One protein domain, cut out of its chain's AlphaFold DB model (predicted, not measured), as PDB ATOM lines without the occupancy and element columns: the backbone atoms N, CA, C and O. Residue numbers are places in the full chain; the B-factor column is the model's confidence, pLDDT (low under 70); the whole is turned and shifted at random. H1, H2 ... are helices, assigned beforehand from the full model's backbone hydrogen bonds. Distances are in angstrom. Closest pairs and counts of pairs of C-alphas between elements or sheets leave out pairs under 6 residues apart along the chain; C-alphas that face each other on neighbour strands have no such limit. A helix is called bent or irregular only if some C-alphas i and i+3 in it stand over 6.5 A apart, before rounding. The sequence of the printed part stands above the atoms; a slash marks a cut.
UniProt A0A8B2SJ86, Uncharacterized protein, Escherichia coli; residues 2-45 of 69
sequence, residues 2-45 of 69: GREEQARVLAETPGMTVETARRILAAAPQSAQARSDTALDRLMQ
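What this domain is: This is residues 2 to 45 of the 69 residues of an uncharacterized protein of Escherichia coli (UniProt A0A8B2SJ86). Two short helices, H1 and H2, cross steeply and pack together as a small head, and a longer helix, H3, sticks out from it as a bare arm. H2 and H3 make the two limbs of an open L, with residues 28 and 29 at its corner; H1 packs on H2 alone, and residues 34 to 45 of H3 stand free. The printed part has 44 residues with three named helices, in the order H1, H2, H3 along the chain, and no named strand, and its class is all helix. The whole is loose, with a radius of gyration of the C-alphas of 12.5 A. It spans 37 by 18 by 15 A, and the arm H3 makes much of the longest span.

Where its parts are: Start at Gly 2, the first printed residue, which stands before the first helix. Find C-alpha 3 at (-1.345, -30.413, 11.042): here H1 begins, residues 3 to 10, from Arg 3 to Leu 10, and it covers 10.2 A from first to last C-alpha. Residues 11 to 17 then form a short link of 7 residues, and you pass Gly 15 at (14.168, -38.812, 3.584). Look next for C-alpha 18 at (8.062, -35.735, 11.207), where H2 begins; it holds residues 18 to 27, from Val 18 to Ala 27, and measures 14.1 A from first to last C-alpha. After Ala 28 and Pro 29, a tight link of 2 residues, you come to H3, residues 30 to 45. It is the longest helix, with 16 residues and 22.6 A from first to last C-alpha, and it ends at C-alpha 45, at (-19.225, -24.552, -6.447). Among the three helices there is no bent and no irregular one.

How they stand to each other: Begin with H1 and H2, which touch, with 12 pairs of C-alphas within 8 A. Look at Ala 7 and Ala 21 for the closest pair of the two helices: their C-alphas are 5.0 A apart. The centres of H1 and H2 are 8.7 A apart. Their lines stand at a steep tilt of 60 degrees, and the two helices run opposite ways. Now go on from H2 through the tight link to H3, and you will find that H2 and H3 are apart, with no C-alpha of the one within 8 A of the other, though they follow each other in the chain. H1 and H3 are apart too, and H3 touches no helix. In the backbone atoms, every pair of O i and N i+4 inside H1, H2 and H3 is within hydrogen-bond range.

The domain as a whole: For the greatest reach, go from Gly 15 in the link between H1 and H2 to Gln 45 in H3; these two C-alphas are the farthest apart in the domain, at 37.7 A. The first and last printed C-alphas, those of Gly 2 and Gln 45, are 23.5 A apart. Residues 27 to 32, of which 30 to 32 belong to H3, stand free, and so do residues 34 to 45, which belong to H3. The printed part runs from residue 2 to residue 45 without a cut, within a full chain of 69 residues, and it has no long link. In the B-factor column you will find a mean pLDDT of 78.9 for the printed part. The model's confidence is low, under 70, in 7 residues, namely residues 29 to 35. By helix, the mean pLDDT is 81 in H1, 82 in H2 and 76 in H3.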
ATOM      1  N   GLY A   2      -5.415 -31.238  12.497       71.75
ATOM      2  CA  GLY A   2      -5.077 -31.399  11.065       71.75
ATOM      3  C   GLY A   2      -3.579 -31.398  10.728       71.75
ATOM      4  O   GLY A   2      -3.129 -32.162   9.882       71.75
ATOM      5  N   ARG A   3      -2.771 -30.564  11.398       75.75
ATOM      6  CA  ARG A   3      -1.345 -30.413  11.042       75.75
ATOM      7  C   ARG A   3      -0.459 -31.581  11.454       75.75
ATOM      8  O   ARG A   3       0.516 -31.856  10.770       75.75
ATOM      9  N   GLU A   4      -0.744 -32.223  12.581       79.88
ATOM     10  CA  GLU A   4       0.055 -33.362  13.052       79.88
ATOM     11  C   GLU A   4      -0.134 -34.573  12.137       79.88
ATOM     12  O   GLU A   4       0.834 -35.248  11.799       79.88
ATOM     13  N   GLU A   5      -1.365 -34.781  11.665       79.94
ATOM     14  CA  GLU A   5      -1.693 -35.806  10.680       79.94
ATOM     15  C   GLU A   5      -1.049 -35.495   9.321       79.94
ATOM     16  O   GLU A   5      -0.351 -36.342   8.770       79.94
ATOM     17  N   GLN A   6      -1.138 -34.247   8.843       79.56
ATOM     18  CA  GLN A   6      -0.433 -33.810   7.629       79.56
ATOM     19  C   GLN A   6       1.088 -33.955   7.740       79.56
ATOM     20  O   GLN A   6       1.743 -34.341   6.776       79.56
ATOM     21  N   ALA A   7       1.668 -33.668   8.909       83.75
ATOM     22  CA  ALA A   7       3.099 -33.839   9.127       83.75
ATOM     23  C   ALA A   7       3.508 -35.313   9.095       83.75
ATOM     24  O   ALA A   7       4.595 -35.636   8.622       83.75
ATOM     25  N   ARG A   8       2.640 -36.200   9.591       82.19
ATOM     26  CA  ARG A   8       2.856 -37.644   9.551       82.19
ATOM     27  C   ARG A   8       2.817 -38.163   8.117       82.19
ATOM     28  O   ARG A   8       3.760 -38.836   7.730       82.19
ATOM     29  N   VAL A   9       1.817 -37.760   7.331       83.56
ATOM     30  CA  VAL A   9       1.704 -38.097   5.898       83.56
ATOM     31  C   VAL A   9       2.905 -37.571   5.109       83.56
ATOM     32  O   VAL A   9       3.502 -38.289   4.318       83.56
ATOM     33  N   LEU A  10       3.334 -36.331   5.357       82.31
ATOM     34  CA  LEU A  10       4.494 -35.764   4.667       82.31
ATOM     35  C   LEU A  10       5.799 -36.510   5.016       82.31
ATOM     36  O   LEU A  10       6.666 -36.665   4.157       82.31
ATOM     37  N   ALA A  11       5.921 -37.008   6.249       85.75
ATOM     38  CA  ALA A  11       7.052 -37.807   6.721       85.75
ATOM     39  C   ALA A  11       7.037 -39.279   6.265       85.75
ATOM     40  O   ALA A  11       8.016 -39.985   6.490       85.75
ATOM     41  N   GLU A  12       5.974 -39.750   5.605       84.94
ATOM     42  CA  GLU A  12       5.991 -41.042   4.898       84.94
ATOM     43  C   GLU A  12       6.866 -40.980   3.634       84.94
ATOM     44  O   GLU A  12       7.268 -42.011   3.095       84.94
ATOM     45  N   THR A  13       7.223 -39.771   3.190       80.75
ATOM     46  CA  THR A  13       8.169 -39.567   2.093       80.75
ATOM     47  C   THR A  13       9.580 -39.975   2.542       80.75
ATOM     48  O   THR A  13      10.094 -39.408   3.513       80.75
ATOM     49  N   PRO A  14      10.258 -40.912   1.851       75.38
ATOM     50  CA  PRO A  14      11.600 -41.338   2.231       75.38
ATOM     51  C   PRO A  14      12.572 -40.148   2.233       75.38
ATOM     52  O   PRO A  14      12.671 -39.406   1.258       75.38
ATOM     53  N   GLY A  15      13.277 -39.958   3.353       81.50
ATOM     54  CA  GLY A  15      14.168 -38.812   3.584       81.50
ATOM     55  C   GLY A  15      13.530 -37.619   4.312       81.50
ATOM     56  O   GLY A  15      14.243 -36.673   4.645       81.50
ATOM     57  N   MET A  16      12.228 -37.657   4.618       87.00
ATOM     58  CA  MET A  16      11.521 -36.619   5.377       87.00
ATOM     59  C   MET A  16      11.230 -37.093   6.809       87.00
ATOM     60  O   MET A  16      10.647 -38.151   7.015       87.00
ATOM     61  N   THR A  17      11.601 -36.309   7.826       86.69
ATOM     62  CA  THR A  17      11.255 -36.613   9.229       86.69
ATOM     63  C   THR A  17      10.003 -35.852   9.661       86.69
ATOM     64  O   THR A  17       9.722 -34.760   9.167       86.69
ATOM     65  N   VAL A  18       9.264 -36.387  10.640       85.31
ATOM     66  CA  VAL A  18       8.062 -35.735  11.207       85.31
ATOM     67  C   VAL A  18       8.383 -34.347  11.784       85.31
ATOM     68  O   VAL A  18       7.547 -33.447  11.775       85.31
ATOM     69  N   GLU A  19       9.599 -34.147  12.292       85.06
ATOM     70  CA  GLU A  19      10.069 -32.855  12.807       85.06
ATOM     71  C   GLU A  19      10.247 -31.836  11.670       85.06
ATOM     72  O   GLU A  19       9.635 -30.767  11.697       85.06
ATOM     73  N   THR A  20      10.951 -32.220  10.600       83.44
ATOM     74  CA  THR A  20      11.111 -31.392   9.396       83.44
ATOM     75  C   THR A  20       9.766 -31.074   8.743       83.44
ATOM     76  O   THR A  20       9.494 -29.918   8.419       83.44
ATOM     77  N   ALA A  21       8.880 -32.064   8.620       85.19
ATOM     78  CA  ALA A  21       7.535 -31.886   8.084       85.19
ATOM     79  C   ALA A  21       6.713 -30.877   8.901       85.19
ATOM     80  O   ALA A  21       6.076 -29.987   8.335       85.19
ATOM     81  N   ARG A  22       6.773 -30.950  10.239       82.44
ATOM     82  CA  ARG A  22       6.122 -29.968  11.120       82.44
ATOM     83  C   ARG A  22       6.685 -28.568  10.934       82.44
ATOM     84  O   ARG A  22       5.898 -27.630  10.864       82.44
ATOM     85  N   ARG A  23       8.008 -28.410  10.818       82.31
ATOM     86  CA  ARG A  23       8.637 -27.101  10.560       82.31
ATOM     87  C   ARG A  23       8.197 -26.506   9.226       82.31
ATOM     88  O   ARG A  23       7.874 -25.324   9.185       82.31
ATOM     89  N   ILE A  24       8.109 -27.313   8.172       82.12
ATOM     90  CA  ILE A  24       7.609 -26.877   6.860       82.12
ATOM     91  C   ILE A  24       6.139 -26.438   6.964       82.12
ATOM     92  O   ILE A  24       5.783 -25.347   6.521       82.12
ATOM     93  N   LEU A  25       5.291 -27.236   7.618       78.88
ATOM     94  CA  LEU A  25       3.870 -26.920   7.816       78.88
ATOM     95  C   LEU A  25       3.633 -25.742   8.775       78.88
ATOM     96  O   LEU A  25       2.595 -25.086   8.696       78.88
ATOM     97  N   ALA A  26       4.567 -25.472   9.688       77.50
ATOM     98  CA  ALA A  26       4.544 -24.312  10.576       77.50
ATOM     99  C   ALA A  26       5.030 -23.033   9.877       77.50
ATOM    100  O   ALA A  26       4.523 -21.956  10.183       77.50
ATOM    101  N   ALA A  27       5.976 -23.155   8.940       76.50
ATOM    102  CA  ALA A  27       6.455 -22.058   8.103       76.50
ATOM    103  C   ALA A  27       5.459 -21.688   6.992       76.50
ATOM    104  O   ALA A  27       5.457 -20.551   6.520       76.50
ATOM    105  N   ALA A  28       4.591 -22.621   6.588       70.56
ATOM    106  CA  ALA A  28       3.497 -22.332   5.675       70.56
ATOM    107  C   ALA A  28       2.499 -21.354   6.336       70.56
ATOM    108  O   ALA A  28       1.935 -21.666   7.392       70.56
ATOM    109  N   PRO A  29       2.244 -20.173   5.742       61.69
ATOM    110  CA  PRO A  29       1.317 -19.214   6.321       61.69
ATOM    111  C   PRO A  29      -0.089 -19.820   6.392       61.69
ATOM    112  O   PRO A  29      -0.604 -20.326   5.395       61.69
ATOM    113  N   GLN A  30      -0.749 -19.720   7.552       64.69
ATOM    114  CA  GLN A  30      -2.141 -20.170   7.740       64.69
ATOM    115  C   GLN A  30      -3.090 -19.538   6.707       64.69
ATOM    116  O   GLN A  30      -4.056 -20.159   6.273       64.69
ATOM    117  N   SER A  31      -2.771 -18.327   6.242       55.72
ATOM    118  CA  SER A  31      -3.494 -17.651   5.166       55.72
ATOM    119  C   SER A  31      -3.400 -18.369   3.819       55.72
ATOM    120  O   SER A  31      -4.339 -18.268   3.041       55.72
ATOM    121  N   ALA A  32      -2.309 -19.083   3.517       60.25
ATOM    122  CA  ALA A  32      -2.220 -19.892   2.299       60.25
ATOM    123  C   ALA A  32      -3.143 -21.115   2.380       60.25
ATOM    124  O   ALA A  32      -3.781 -21.443   1.391       60.25
ATOM    125  N   GLN A  33      -3.282 -21.721   3.561       67.88
ATOM    126  CA  GLN A  33      -4.222 -22.825   3.792       67.88
ATOM    127  C   GLN A  33      -5.668 -22.337   3.643       67.88
ATOM    128  O   GLN A  33      -6.385 -22.812   2.774       67.88
ATOM    129  N   ALA A  34      -6.053 -21.282   4.371       65.12
ATOM    130  CA  ALA A  34      -7.404 -20.721   4.297       65.12
ATOM    131  C   ALA A  34      -7.771 -20.190   2.896       65.12
ATOM    132  O   ALA A  34      -8.913 -20.330   2.456       65.12
ATOM    133  N   ARG A  35      -6.811 -19.591   2.172       67.88
ATOM    134  CA  ARG A  35      -7.018 -19.168   0.778       67.88
ATOM    135  C   ARG A  35      -7.187 -20.357  -0.158       67.88
ATOM    136  O   ARG A  35      -8.049 -20.277  -1.023       67.88
ATOM    137  N   SER A  36      -6.406 -21.423   0.010       72.44
ATOM    138  CA  SER A  36      -6.549 -22.645  -0.786       72.44
ATOM    139  C   SER A  36      -7.884 -23.336  -0.521       72.44
ATOM    140  O   SER A  36      -8.563 -23.658  -1.487       72.44
ATOM    141  N   ASP A  37      -8.310 -23.474   0.740       77.69
ATOM    142  CA  ASP A  37      -9.640 -23.998   1.095       77.69
ATOM    143  C   ASP A  37     -10.759 -23.165   0.453       77.69
ATOM    144  O   ASP A  37     -11.633 -23.704  -0.218       77.69
ATOM    145  N   THR A  38     -10.689 -21.833   0.561       79.81
ATOM    146  CA  THR A  38     -11.690 -20.934  -0.048       79.81
ATOM    147  C   THR A  38     -11.668 -20.986  -1.582       79.81
ATOM    148  O   THR A  38     -12.706 -20.863  -2.230       79.81
ATOM    149  N   ALA A  39     -10.492 -21.127  -2.196       82.94
ATOM    150  CA  ALA A  39     -10.353 -21.210  -3.649       82.94
ATOM    151  C   ALA A  39     -10.842 -22.561  -4.194       82.94
ATOM    152  O   ALA A  39     -11.493 -22.588  -5.237       82.94
ATOM    153  N   LEU A  40     -10.566 -23.656  -3.482       86.12
ATOM    154  CA  LEU A  40     -11.071 -24.994  -3.789       86.12
ATOM    155  C   LEU A  40     -12.594 -25.056  -3.649       86.12
ATOM    156  O   LEU A  40     -13.256 -25.566  -4.544       86.12
ATOM    157  N   ASP A  41     -13.153 -24.482  -2.584       84.38
ATOM    158  CA  ASP A  41     -14.602 -24.404  -2.363       84.38
ATOM    159  C   ASP A  41     -15.315 -23.644  -3.497       84.38
ATOM    160  O   ASP A  41     -16.270 -24.148  -4.088       84.38
ATOM    161  N   ARG A  42     -14.783 -22.484  -3.910       87.31
ATOM    162  CA  ARG A  42     -15.299 -21.747  -5.079       87.31
ATOM    163  C   ARG A  42     -15.168 -22.526  -6.383       87.31
ATOM    164  O   ARG A  42     -16.056 -22.451  -7.228       87.31
ATOM    165  N   LEU A  43     -14.067 -23.254  -6.560       89.38
ATOM    166  CA  LEU A  43     -13.864 -24.102  -7.731       89.38
ATOM    167  C   LEU A  43     -14.910 -25.225  -7.783       89.38
ATOM    168  O   LEU A  43     -15.478 -25.469  -8.841       89.38
ATOM    169  N   MET A  44     -15.194 -25.872  -6.650       90.25
ATOM    170  CA  MET A  44     -16.200 -26.935  -6.555       90.25
ATOM    171  C   MET A  44     -17.626 -26.407  -6.721       90.25
ATOM    172  O   MET A  44     -18.434 -27.058  -7.373       90.25
ATOM    173  N   GLN A  45     -17.934 -25.212  -6.209       87.38
ATOM    174  CA  GLN A  45     -19.225 -24.552  -6.447       87.38
ATOM    175  C   GLN A  45     -19.471 -24.255  -7.931       87.38
ATOM    176  O   GLN A  45     -20.616 -24.251  -8.375       87.38
TER     177      GLN A  45